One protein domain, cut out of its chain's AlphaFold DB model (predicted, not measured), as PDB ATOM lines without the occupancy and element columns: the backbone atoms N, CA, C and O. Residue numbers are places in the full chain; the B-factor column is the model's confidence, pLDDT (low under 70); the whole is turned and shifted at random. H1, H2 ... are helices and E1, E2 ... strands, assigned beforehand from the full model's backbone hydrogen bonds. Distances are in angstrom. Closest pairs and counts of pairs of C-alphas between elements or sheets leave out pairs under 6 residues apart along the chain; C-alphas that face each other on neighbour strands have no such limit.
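What this domain is: This is residues 196 to 230 and 246 to 304 of the 416 residues of the protein "Myb-like DNA-binding domain containing protein" of Tritrichomonas foetus (UniProt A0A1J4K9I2). The domain is a loose, drawn-out row of parts: H1 and H2 make one end, H3 and H5 meet the first residues of the long helix H6 in the middle, and H6 runs from there toward a small two-stranded hairpin, E1 and E2, at the other end. H4 lies off to one side of this row, nearest to H5. The printed part has 94 residues, with six named helices followed by two named strands, H1 H2 H3 H4 H5 H6 E1 E2; the sheet, in the order E1 - E2, is antiparallel and the class is mostly helix. The whole is loose, with a radius of gyration of the C-alphas of 15.5 A, and elongated, spanning 50 by 32 by 23 A.

How they stand to each other: E1, residues 293 to 295, and E2, residues 301 to 303, form an antiparallel hairpin at 146 degrees, with N 294 and O 302 at 2.9 A and N 302 and O 294 at 2.8 A, both within hydrogen-bond range. The closest C-alphas of E2 and H6, residues 272 to 284, are those of Leu 301 and Met 284, 6.5 A apart. H6 touches H5, residues 260 to 264, with residues 272 to 276 alone; the closest C-alphas are those of Gly 272 and Gly 261, 4.0 A apart. H5 also touches H3, residues 216 to 220, where the C-alphas of Gly 261 and Phe 220 are closest at 4.3 A. H3 touches H2, residues 203 to 212, closest at the C-alphas of Tyr 219 and Gly 212, 4.4 A. H1, residues 196 to 200, is close to H2 but not clearly touching, with the C-alphas of Trp 198 and Gln 206 closest at 7.1 A. H4, residues 246 to 252, is close to H5 but not clearly touching, with the C-alphas of Arg 246 and Phe 263 closest at 7.4 A. H4 and H6 are apart. In the six helices, every O i to N i+4 pair is within hydrogen-bond range.

Where its parts are: H6 is 18.4 A long, H2 13.9 A and H4 10.0 A. H1 begins at C-alpha 196, (225.644, 89.648, 109.892). H6 begins at C-alpha 272, (213.976, 109.480, 124.236), and E2 ends at C-alpha 303, (197.754, 116.407, 125.529).

The domain as a whole: The two C-alphas farthest apart, those of Lys 196 and Glu 297, are 51.4 A apart. Residues 231 to 245 are not printed, and C-alphas 230 and 246 are 18.8 A apart across the cut, in the link from H3 to H4. Of the links that are printed whole, none is long. The mean pLDDT of the printed part is 76.5; 21 residues are under 70, among them 201 to 205 and 254 to 258.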
ATOM      1  N   LYS A 196     225.718  90.528 108.719       72.44
ATOM      2  CA  LYS A 196     225.644  89.648 109.892       72.44
ATOM      3  C   LYS A 196     225.164  90.381 111.139       72.44
ATOM      4  O   LYS A 196     224.299  89.853 111.830       72.44
ATOM      5  N   ASP A 197     225.670  91.581 111.399       69.25
ATOM      6  CA  ASP A 197     225.262  92.375 112.563       69.25
ATOM      7  C   ASP A 197     223.883  93.001 112.351       69.25
ATOM      8  O   ASP A 197     223.065  93.013 113.269       69.25
ATOM      9  N   TRP A 198     223.547  93.363 111.105       70.06
ATOM     10  CA  TRP A 198     222.195  93.792 110.741       70.06
ATOM     11  C   TRP A 198     221.137  92.746 111.102       70.06
ATOM     12  O   TRP A 198     220.107  93.077 111.681       70.06
ATOM     13  N   ARG A 199     221.392  91.461 110.811       72.38
ATOM     14  CA  ARG A 199     220.449  90.367 111.107       72.38
ATOM     15  C   ARG A 199     220.322  90.035 112.596       72.38
ATOM     16  O   ARG A 199     219.350  89.369 112.949       72.38
ATOM     17  N   LYS A 200     221.280  90.453 113.435       74.25
ATOM     18  CA  LYS A 200     221.190  90.324 114.900       74.25
ATOM     19  C   LYS A 200     220.270  91.381 115.500       74.25
ATOM     20  O   LYS A 200     219.651  91.139 116.528       74.25
ATOM     21  N   TRP A 201     220.163  92.546 114.864       68.12
ATOM     22  CA  TRP A 201     219.263  93.597 115.322       68.12
ATOM     23  C   TRP A 201     217.802  93.183 115.161       68.12
ATOM     24  O   TRP A 201     217.419  92.559 114.168       68.12
ATOM     25  N   SER A 202     216.965  93.579 116.121       66.88
ATOM     26  CA  SER A 202     215.520  93.394 116.009       66.88
ATOM     27  C   SER A 202     214.963  94.189 114.823       66.88
ATOM     28  O   SER A 202     215.509  95.219 114.421       66.88
ATOM     29  N   THR A 203     213.829  93.750 114.276       65.19
ATOM     30  CA  THR A 203     213.139  94.445 113.171       65.19
ATOM     31  C   THR A 203     212.821  95.905 113.514       65.19
ATOM     32  O   THR A 203     212.880  96.785 112.656       65.19
ATOM     33  N   ILE A 204     212.539  96.185 114.787       54.69
ATOM     34  CA  ILE A 204     212.279  97.532 115.303       54.69
ATOM     35  C   ILE A 204     213.570  98.357 115.355       54.69
ATOM     36  O   ILE A 204     213.560  99.523 114.952       54.69
ATOM     37  N   HIS A 205     214.686  97.762 115.790       64.56
ATOM     38  CA  HIS A 205     215.991  98.422 115.800       64.56
ATOM     39  C   HIS A 205     216.437  98.758 114.369       64.56
ATOM     40  O   HIS A 205     216.740  99.913 114.073       64.56
ATOM     41  N   GLN A 206     216.344  97.800 113.445       70.81
ATOM     42  CA  GLN A 206     216.597  98.001 112.014       70.81
ATOM     43  C   GLN A 206     215.742  99.139 111.424       70.81
ATOM     44  O   GLN A 206     216.257 100.037 110.755       70.81
ATOM     45  N   ALA A 207     214.436  99.154 111.712       66.25
ATOM     46  CA  ALA A 207     213.530 100.198 111.233       66.25
ATOM     47  C   ALA A 207     213.878 101.584 111.798       66.25
ATOM     48  O   ALA A 207     213.862 102.579 111.069       66.25
ATOM     49  N   SER A 208     214.216 101.659 113.088       66.50
ATOM     50  CA  SER A 208     214.620 102.910 113.737       66.50
ATOM     51  C   SER A 208     215.960 103.437 113.221       66.50
ATOM     52  O   SER A 208     216.104 104.648 113.068       66.50
ATOM     53  N   TYR A 209     216.901 102.554 112.874       74.19
ATOM     54  CA  TYR A 209     218.173 102.914 112.252       74.19
ATOM     55  C   TYR A 209     217.956 103.530 110.865       74.19
ATOM     56  O   TYR A 209     218.420 104.637 110.603       74.19
ATOM     57  N   LEU A 210     217.164 102.870 110.011       75.75
ATOM     58  CA  LEU A 210     216.815 103.371 108.674       75.75
ATOM     59  C   LEU A 210     216.119 104.737 108.725       75.75
ATOM     60  O   LEU A 210     216.442 105.634 107.950       75.75
ATOM     61  N   ALA A 211     215.169 104.908 109.645       69.19
ATOM     62  CA  ALA A 211     214.485 106.185 109.830       69.19
ATOM     63  C   ALA A 211     215.407 107.255 110.446       69.19
ATOM     64  O   ALA A 211     215.305 108.436 110.105       69.19
ATOM     65  N   GLY A 212     216.334 106.828 111.305       69.31
ATOM     66  CA  GLY A 212     217.375 107.629 111.938       69.31
ATOM     67  C   GLY A 212     218.295 108.349 110.961       69.31
ATOM     68  O   GLY A 212     218.660 109.495 111.213       69.31
ATOM     69  N   MET A 213     218.600 107.716 109.821       72.50
ATOM     70  CA  MET A 213     219.431 108.311 108.764       72.50
ATOM     71  C   MET A 213     218.852 109.633 108.236       72.50
ATOM     72  O   MET A 213     219.603 110.527 107.866       72.50
ATOM     73  N   ASN A 214     217.523 109.773 108.233       73.50
ATOM     74  CA  ASN A 214     216.838 110.991 107.792       73.50
ATOM     75  C   ASN A 214     216.419 111.895 108.960       73.50
ATOM     76  O   ASN A 214     216.259 113.100 108.784       73.50
ATOM     77  N   ASN A 215     216.187 111.320 110.144       76.88
ATOM     78  CA  ASN A 215     215.771 112.052 111.331       76.88
ATOM     79  C   ASN A 215     216.477 111.505 112.584       76.88
ATOM     80  O   ASN A 215     216.016 110.510 113.154       76.88
ATOM     81  N   PRO A 216     217.534 112.183 113.070       77.62
ATOM     82  CA  PRO A 216     218.292 111.747 114.242       77.62
ATOM     83  C   PRO A 216     217.414 111.510 115.477       77.62
ATOM     84  O   PRO A 216     217.629 110.552 116.216       77.62
ATOM     85  N   ASN A 217     216.365 112.320 115.666       80.25
ATOM     86  CA  ASN A 217     215.430 112.160 116.780       80.25
ATOM     87  C   ASN A 217     214.787 110.766 116.798       80.25
ATOM     88  O   ASN A 217     214.560 110.217 117.868       80.25
ATOM     89  N   THR A 218     214.502 110.180 115.633       75.94
ATOM     90  CA  THR A 218     213.868 108.860 115.532       75.94
ATOM     91  C   THR A 218     214.788 107.739 116.005       75.94
ATOM     92  O   THR A 218     214.306 106.797 116.630       75.94
ATOM     93  N   TYR A 219     216.095 107.859 115.764       79.81
ATOM     94  CA  TYR A 219     217.077 106.900 116.259       79.81
ATOM     95  C   TYR A 219     217.204 106.986 117.781       79.81
ATOM     96  O   TYR A 219     216.923 106.016 118.484       79.81
ATOM     97  N   PHE A 220     217.519 108.179 118.296       82.62
ATOM     98  CA  PHE A 220     217.754 108.385 119.730       82.62
ATOM     99  C   PHE A 220     216.492 108.258 120.592       82.62
ATOM    100  O   PHE A 220     216.555 108.152 121.816       82.62
ATOM    101  N   TYR A 221     215.314 108.224 119.962       80.25
ATOM    102  CA  TYR A 221     214.070 107.945 120.665       80.25
ATOM    103  C   TYR A 221     214.039 106.539 121.275       80.25
ATOM    104  O   TYR A 221     213.442 106.360 122.336       80.25
ATOM    105  N   ARG A 222     214.667 105.556 120.615       74.69
ATOM    106  CA  ARG A 222     214.662 104.142 121.035       74.69
ATOM    107  C   ARG A 222     216.048 103.563 121.274       74.69
ATOM    108  O   ARG A 222     216.154 102.611 122.031       74.69
ATOM    109  N   ASN A 223     217.072 104.130 120.652       78.31
ATOM    110  CA  ASN A 223     218.425 103.601 120.706       78.31
ATOM    111  C   ASN A 223     219.357 104.607 121.368       78.31
ATOM    112  O   ASN A 223     219.181 105.818 121.242       78.31
ATOM    113  N   LEU A 224     220.390 104.099 122.021       79.38
ATOM    114  CA  LEU A 224     221.495 104.918 122.492       79.38
ATOM    115  C   LEU A 224     222.582 105.061 121.424       79.38
ATOM    116  O   LEU A 224     222.614 104.304 120.439       79.38
ATOM    117  N   PRO A 225     223.487 106.039 121.595       71.56
ATOM    118  CA  PRO A 225     224.740 106.039 120.866       71.56
ATOM    119  C   PRO A 225     225.437 104.678 121.043       71.56
ATOM    120  O   PRO A 225     225.477 104.150 122.157       71.56
ATOM    121  N   PRO A 226     226.000 104.100 119.972       66.44
ATOM    122  CA  PRO A 226     226.717 102.840 120.085       66.44
ATOM    123  C   PRO A 226     227.868 102.966 121.088       66.44
ATOM    124  O   PRO A 226     228.775 103.780 120.913       66.44
ATOM    125  N   GLY A 227     227.814 102.147 122.138       65.50
ATOM    126  CA  GLY A 227     228.780 102.122 123.236       65.50
ATOM    127  C   GLY A 227     228.243 102.587 124.586       65.50
ATOM    128  O   GLY A 227     228.873 102.287 125.595       65.50
ATOM    129  N   GLU A 228     227.079 103.235 124.633       71.19
ATOM    130  CA  GLU A 228     226.387 103.510 125.894       71.19
ATOM    131  C   GLU A 228     225.345 102.426 126.190       71.19
ATOM    132  O   GLU A 228     224.580 102.023 125.311       71.19
ATOM    133  N   LYS A 229     225.307 101.962 127.442       78.25
ATOM    134  CA  LYS A 229     224.310 100.997 127.917       78.25
ATOM    135  C   LYS A 229     223.033 101.700 128.338       78.25
ATOM    136  O   LYS A 229     223.079 102.763 128.964       78.25
ATOM    137  N   GLN A 230     221.900 101.077 128.037       80.12
ATOM    138  CA  GLN A 230     220.610 101.591 128.466       80.12
ATOM    139  C   GLN A 230     220.403 101.329 129.952       80.12
ATOM    140  O   GLN A 230     220.461 100.198 130.422       80.12
ATOM    141  N   ARG A 246     218.386 120.378 131.390       89.50
ATOM    142  CA  ARG A 246     218.234 120.202 129.942       89.50
ATOM    143  C   ARG A 246     216.888 120.717 129.428       89.50
ATOM    144  O   ARG A 246     216.795 121.199 128.299       89.50
ATOM    145  N   LEU A 247     215.835 120.586 130.229       87.62
ATOM    146  CA  LEU A 247     214.512 121.108 129.912       87.62
ATOM    147  C   LEU A 247     214.493 122.638 129.902       87.62
ATOM    148  O   LEU A 247     213.886 123.218 129.004       87.62
ATOM    149  N   GLU A 248     215.162 123.275 130.858       86.25
ATOM    150  CA  GLU A 248     215.321 124.729 130.919       86.25
ATOM    151  C   GLU A 248     216.085 125.251 129.697       86.25
ATOM    152  O   GLU A 248     215.559 126.093 128.972       86.25
ATOM    153  N   GLU A 249     217.222 124.635 129.357       85.12
ATOM    154  CA  GLU A 249     217.981 124.963 128.142       85.12
ATOM    155  C   GLU A 249     217.104 124.898 126.878       85.12
ATOM    156  O   GLU A 249     217.122 125.799 126.040       85.12
ATOM    157  N   MET A 250     216.306 123.838 126.718       83.31
ATOM    158  CA  MET A 250     215.437 123.677 125.544       83.31
ATOM    159  C   MET A 250     214.296 124.708 125.504       83.31
ATOM    160  O   MET A 250     213.884 125.113 124.412       83.31
ATOM    161  N   ARG A 251     213.806 125.147 126.674       80.88
ATOM    162  CA  ARG A 251     212.802 126.215 126.804       80.88
ATOM    163  C   ARG A 251     213.387 127.576 126.426       80.88
ATOM    164  O   ARG A 251     212.743 128.304 125.675       80.88
ATOM    165  N   GLU A 252     214.606 127.885 126.866       77.31
ATOM    166  CA  GLU A 252     215.314 129.131 126.529       77.31
ATOM    167  C   GLU A 252     215.590 129.261 125.028       77.31
ATOM    168  O   GLU A 252     215.401 130.325 124.442       77.31
ATOM    169  N   HIS A 253     215.958 128.157 124.372       72.25
ATOM    170  CA  HIS A 253     216.203 128.130 122.927       72.25
ATOM    171  C   HIS A 253     214.909 128.172 122.086       72.25
ATOM    172  O   HIS A 253     214.961 128.042 120.861       72.25
ATOM    173  N   GLY A 254     213.738 128.329 122.718       59.62
ATOM    174  CA  GLY A 254     212.442 128.446 122.044       59.62
ATOM    175  C   GLY A 254     211.986 127.168 121.336       59.62
ATOM    176  O   GLY A 254     211.056 127.209 120.526       59.62
ATOM    177  N   ASN A 255     212.618 126.021 121.612       60.56
ATOM    178  CA  ASN A 255     212.249 124.759 120.987       60.56
ATOM    179  C   ASN A 255     211.098 124.113 121.764       60.56
ATOM    180  O   ASN A 255     211.283 123.283 122.650       60.56
ATOM    181  N   THR A 256     209.877 124.496 121.406       54.72
ATOM    182  CA  THR A 256     208.627 123.959 121.968       54.72
ATOM    183  C   THR A 256     208.249 122.581 121.421       54.72
ATOM    184  O   THR A 256     207.244 122.001 121.835       54.72
ATOM    185  N   LYS A 257     209.024 122.015 120.484       60.41
ATOM    186  CA  LYS A 257     208.706 120.720 119.872       60.41
ATOM    187  C   LYS A 257     209.291 119.575 120.690       60.41
ATOM    188  O   LYS A 257     210.478 119.544 120.991       60.41
ATOM    189  N   SER A 258     208.453 118.576 120.972       67.56
ATOM    190  CA  SER A 258     208.764 117.343 121.713       67.56
ATOM    191  C   SER A 258     209.777 116.415 121.007       67.56
ATOM    192  O   SER A 258     209.459 115.285 120.626       67.56
ATOM    193  N   GLN A 259     211.013 116.876 120.813       81.56
ATOM    194  CA  GLN A 259     212.121 116.124 120.214       81.56
ATOM    195  C   GLN A 259     212.853 115.289 121.270       81.56
ATOM    196  O   GLN A 259     214.036 115.483 121.549       81.56
ATOM    197  N   TRP A 260     212.131 114.343 121.870       85.12
ATOM    198  CA  TRP A 260     212.619 113.572 123.013       85.12
ATOM    199  C   TRP A 260     213.870 112.728 122.739       85.12
ATOM    200  O   TRP A 260     214.641 112.487 123.659       85.12
ATOM    201  N   GLY A 261     214.100 112.293 121.498       83.38
ATOM    202  CA  GLY A 261     215.326 111.580 121.132       83.38
ATOM    203  C   GLY A 261     216.553 112.493 121.110       83.38
ATOM    204  O   GLY A 261     217.609 112.117 121.594       83.38
ATOM    205  N   ILE A 262     216.430 113.723 120.607       84.81
ATOM    206  CA  ILE A 262     217.534 114.698 120.689       84.81
ATOM    207  C   ILE A 262     217.729 115.141 122.142       84.81
ATOM    208  O   ILE A 262     218.855 115.299 122.607       84.81
ATOM    209  N   PHE A 263     216.628 115.300 122.878       88.56
ATOM    210  CA  PHE A 263     216.650 115.635 124.296       88.56
ATOM    211  C   PHE A 263     217.456 114.619 125.118       88.56
ATOM    212  O   PHE A 263     218.298 115.015 125.922       88.56
ATOM    213  N   SER A 264     217.243 113.319 124.886       88.44
ATOM    214  CA  SER A 264     217.860 112.257 125.682       88.44
ATOM    215  C   SER A 264     219.373 112.141 125.511       88.44
ATOM    216  O   SER A 264     220.028 111.588 126.381       88.44
ATOM    217  N   GLN A 265     219.961 112.710 124.456       85.69
ATOM    218  CA  GLN A 265     221.417 112.692 124.256       85.69
ATOM    219  C   GLN A 265     222.205 113.368 125.386       85.69
ATOM    220  O   GLN A 265     223.365 113.035 125.608       85.69
ATOM    221  N   ALA A 266     221.596 114.327 126.087       85.38
ATOM    222  CA  ALA A 266     222.235 115.013 127.209       85.38
ATOM    223  C   ALA A 266     222.170 114.211 128.523       85.38
ATOM    224  O   ALA A 266     222.810 114.594 129.501       85.38
ATOM    225  N   ILE A 267     221.399 113.117 128.559       88.38
ATOM    226  CA  ILE A 267     221.167 112.307 129.756       88.38
ATOM    227  C   ILE A 267     221.752 110.908 129.514       88.38
ATOM    228  O   ILE A 267     221.117 110.079 128.859       88.38
ATOM    229  N   PRO A 268     222.959 110.621 130.028       84.56
ATOM    230  CA  PRO A 268     223.684 109.405 129.683       84.56
ATOM    231  C   PRO A 268     222.924 108.151 130.125       84.56
ATOM    232  O   PRO A 268     222.470 108.040 131.268       84.56
ATOM    233  N   GLY A 269     222.811 107.192 129.209       84.69
ATOM    234  CA  GLY A 269     222.120 105.925 129.441       84.69
ATOM    235  C   GLY A 269     220.589 105.994 129.405       84.69
ATOM    236  O   GLY A 269     219.952 104.953 129.563       84.69
ATOM    237  N   ARG A 270     219.969 107.162 129.174       88.75
ATOM    238  CA  ARG A 270     218.513 107.282 128.979       88.75
ATOM    239  C   ARG A 270     218.174 107.541 127.514       88.75
ATOM    240  O   ARG A 270     218.837 108.321 126.841       88.75
ATOM    241  N   VAL A 271     217.111 106.914 127.018       87.50
ATOM    242  CA  VAL A 271     216.609 107.095 125.638       87.50
ATOM    243  C   VAL A 271     215.388 108.010 125.587       87.50
ATOM    244  O   VAL A 271     214.759 108.314 126.608       87.50
ATOM    245  N   GLY A 272     215.015 108.464 124.388       83.44
ATOM    246  CA  GLY A 272     213.976 109.480 124.236       83.44
ATOM    247  C   GLY A 272     212.603 109.075 124.765       83.44
ATOM    248  O   GLY A 272     211.930 109.900 125.382       83.44
ATOM    249  N   TYR A 273     212.174 107.819 124.612       81.75
ATOM    250  CA  TYR A 273     210.889 107.403 125.189       81.75
ATOM    251  C   TYR A 273     210.899 107.447 126.725       81.75
ATOM    252  O   TYR A 273     209.898 107.834 127.327       81.75
ATOM    253  N   GLN A 274     212.031 107.118 127.361       85.56
ATOM    254  CA  GLN A 274     212.178 107.183 128.816       85.56
ATOM    255  C   GLN A 274     212.082 108.633 129.294       85.56
ATOM    256  O   GLN A 274     211.369 108.912 130.254       85.56
ATOM    257  N   CYS A 275     212.724 109.560 128.578       87.81
ATOM    258  CA  CYS A 275     212.641 110.993 128.864       87.81
ATOM    259  C   CYS A 275     211.213 111.530 128.687       87.81
ATOM    260  O   CYS A 275     210.720 112.261 129.542       87.81
ATOM    261  N   ALA A 276     210.513 111.120 127.624       83.94
ATOM    262  CA  ALA A 276     209.133 111.536 127.376       83.94
ATOM    263  C   ALA A 276     208.169 111.027 128.459       83.94
ATOM    264  O   ALA A 276     207.264 111.742 128.883       83.94
ATOM    265  N   ASN A 277     208.346 109.783 128.907       84.00
ATOM    266  CA  ASN A 277     207.530 109.197 129.968       84.00
ATOM    267  C   ASN A 277     207.817 109.863 131.316       84.00
ATOM    268  O   ASN A 277     206.883 110.175 132.050       84.00
ATOM    269  N   TYR A 278     209.090 110.132 131.607       87.12
ATOM    270  CA  TYR A 278     209.481 110.839 132.817       87.12
ATOM    271  C   TYR A 278     208.919 112.259 132.858       87.12
ATOM    272  O   TYR A 278     208.352 112.655 133.870       87.12
ATOM    273  N   TYR A 279     208.950 112.975 131.731       85.31
ATOM    274  CA  TYR A 279     208.308 114.282 131.606       85.31
ATOM    275  C   TYR A 279     206.826 114.243 131.980       85.31
ATOM    276  O   TYR A 279     206.372 115.022 132.811       85.31
ATOM    277  N   ARG A 280     206.069 113.296 131.406       81.56
ATOM    278  CA  ARG A 280     204.639 113.139 131.713       81.56
ATOM    279  C   ARG A 280     204.405 112.837 133.186       81.56
ATOM    280  O   ARG A 280     203.458 113.363 133.753       81.56
ATOM    281  N   LYS A 281     205.273 112.031 133.801       85.12
ATOM    282  CA  LYS A 281     205.208 111.760 135.237       85.12
ATOM    283  C   LYS A 281     205.398 113.041 136.055       85.12
ATOM    284  O   LYS A 281     204.574 113.317 136.909       85.12
ATOM    285  N   LEU A 282     206.398 113.863 135.735       84.94
ATOM    286  CA  LEU A 282     206.633 115.138 136.430       84.94
ATOM    287  C   LEU A 282     205.480 116.136 136.259       84.94
ATOM    288  O   LEU A 282     205.159 116.872 137.188       84.94
ATOM    289  N   VAL A 283     204.838 116.149 135.087       83.25
ATOM    290  CA  VAL A 283     203.637 116.962 134.844       83.25
ATOM    291  C   VAL A 283     202.443 116.437 135.647       83.25
ATOM    292  O   VAL A 283     201.696 117.218 136.230       83.25
ATOM    293  N   MET A 284     202.265 115.115 135.713       78.75
ATOM    294  CA  MET A 284     201.207 114.480 136.505       78.75
ATOM    295  C   MET A 284     201.396 114.717 138.011       78.75
ATOM    296  O   MET A 284     200.436 115.057 138.698       78.75
ATOM    297  N   ASP A 285     202.638 114.628 138.490       80.75
ATOM    298  CA  ASP A 285     203.042 114.903 139.874       80.75
ATOM    299  C   ASP A 285     203.020 116.417 140.204       80.75
ATOM    300  O   ASP A 285     203.306 116.811 141.333       80.75
ATOM    301  N   LYS A 286     202.649 117.275 139.234       79.94
ATOM    302  CA  LYS A 286     202.589 118.749 139.319       79.94
ATOM    303  C   LYS A 286     203.913 119.425 139.689       79.94
ATOM    304  O   LYS A 286     203.923 120.570 140.132       79.94
ATOM    305  N   GLU A 287     205.036 118.751 139.476       80.06
ATOM    306  CA  GLU A 287     206.359 119.354 139.651       80.06
ATOM    307  C   GLU A 287     206.739 120.265 138.475       80.06
ATOM    308  O   GLU A 287     207.568 121.162 138.616       80.06
ATOM    309  N   ILE A 288     206.145 120.025 137.301       82.44
ATOM    310  CA  ILE A 288     206.332 120.832 136.097       82.44
ATOM    311  C   ILE A 288     204.967 121.222 135.547       82.44
ATOM    312  O   ILE A 288     204.125 120.366 135.283       82.44
ATOM    313  N   GLU A 289     204.787 122.510 135.282       76.56
ATOM    314  CA  GLU A 289     203.619 123.006 134.563       76.56
ATOM    315  C   GLU A 289     203.902 123.067 133.055       76.56
ATOM    316  O   GLU A 289     204.918 123.612 132.600       76.56
ATOM    317  N   ASP A 290     202.996 122.478 132.273       75.62
ATOM    318  CA  ASP A 290     202.960 122.581 130.816       75.62
ATOM    319  C   ASP A 290     201.510 122.825 130.353       75.62
ATOM    320  O   ASP A 290     200.669 121.930 130.482       75.62
ATOM    321  N   PRO A 291     201.196 124.004 129.776       74.50
ATOM    322  CA  PRO A 291     199.864 124.325 129.250       74.50
ATOM    323  C   PRO A 291     199.359 123.352 128.170       74.50
ATOM    324  O   PRO A 291     198.147 123.274 127.908       74.50
ATOM    325  N   ALA A 292     200.274 122.623 127.521       71.69
ATOM    326  CA  ALA A 292     199.967 121.621 126.512       71.69
ATOM    327  C   ALA A 292     199.424 120.310 127.102       71.69
ATOM    328  O   ALA A 292     198.895 119.498 126.347       71.69
ATOM    329  N   TYR A 293     199.484 120.098 128.419       76.69
ATOM    330  CA  TYR A 293     198.948 118.908 129.082       76.69
ATOM    331  C   TYR A 293     197.837 119.271 130.078       76.69
ATOM    332  O   TYR A 293     197.814 120.356 130.652       76.69
ATOM    333  N   TYR A 294     196.869 118.373 130.256       76.75
ATOM    334  CA  TYR A 294     195.821 118.485 131.271       76.75
ATOM    335  C   TYR A 294     195.475 117.101 131.816       76.75
ATOM    336  O   TYR A 294     195.584 116.106 131.101       76.75
ATOM    337  N   VAL A 295     195.074 117.037 133.081       76.62
ATOM    338  CA  VAL A 295     194.549 115.817 133.703       76.62
ATOM    339  C   VAL A 295     193.031 115.829 133.522       76.62
ATOM    340  O   VAL A 295     192.404 116.863 133.757       76.62
ATOM    341  N   ASP A 296     192.457 114.736 133.023       73.75
ATOM    342  CA  ASP A 296     191.002 114.595 132.897       73.75
ATOM    343  C   ASP A 296     190.334 114.223 134.236       73.75
ATOM    344  O   ASP A 296     190.997 114.020 135.254       73.75
ATOM    345  N   GLU A 297     189.001 114.151 134.243       67.00
ATOM    346  CA  GLU A 297     188.195 113.788 135.422       67.00
ATOM    347  C   GLU A 297     188.494 112.366 135.941       67.00
ATOM    348  O   GLU A 297     188.179 112.037 137.082       67.00
ATOM    349  N   GLU A 298     189.150 111.539 135.123       67.50
ATOM    350  CA  GLU A 298     189.527 110.151 135.404       67.50
ATOM    351  C   GLU A 298     190.975 110.039 135.930       67.50
ATOM    352  O   GLU A 298     191.452 108.939 136.212       67.50
ATOM    353  N   GLY A 299     191.686 111.165 136.082       63.88
ATOM    354  CA  GLY A 299     193.064 111.207 136.574       63.88
ATOM    355  C   GLY A 299     194.128 110.881 135.518       63.88
ATOM    356  O   GLY A 299     195.291 110.675 135.865       63.88
ATOM    357  N   VAL A 300     193.772 110.838 134.230       70.25
ATOM    358  CA  VAL A 300     194.676 110.504 133.122       70.25
ATOM    359  C   VAL A 300     195.226 111.773 132.468       70.25
ATOM    360  O   VAL A 300     194.492 112.678 132.068       70.25
ATOM    361  N   LEU A 301     196.551 111.834 132.295       73.75
ATOM    362  CA  LEU A 301     197.214 112.957 131.630       73.75
ATOM    363  C   LEU A 301     197.001 112.911 130.103       73.75
ATOM    364  O   LEU A 301     197.465 111.995 129.418       73.75
ATOM    365  N   ARG A 302     196.355 113.937 129.541       72.50
ATOM    366  CA  ARG A 302     196.105 114.107 128.101       72.50
ATOM    367  C   ARG A 302     196.816 115.336 127.542       72.50
ATOM    368  O   ARG A 302     197.008 116.336 128.221       72.50
ATOM    369  N   HIS A 303     197.170 115.278 126.258       72.31
ATOM    370  CA  HIS A 303     197.754 116.407 125.529       72.31
ATOM    371  C   HIS A 303     196.658 117.250 124.855       72.31
ATOM    372  O   HIS A 303     195.834 116.731 124.091       72.31
ATOM    373  N   ARG A 304     196.668 118.565 125.088       69.62
ATOM    374  CA  ARG A 304     195.792 119.560 124.464       69.62
ATOM    375  C   ARG A 304     196.123 119.649 122.976       69.62
ATOM    376  O   ARG A 304     197.239 119.971 122.577       69.62
TER     377      ARG A 304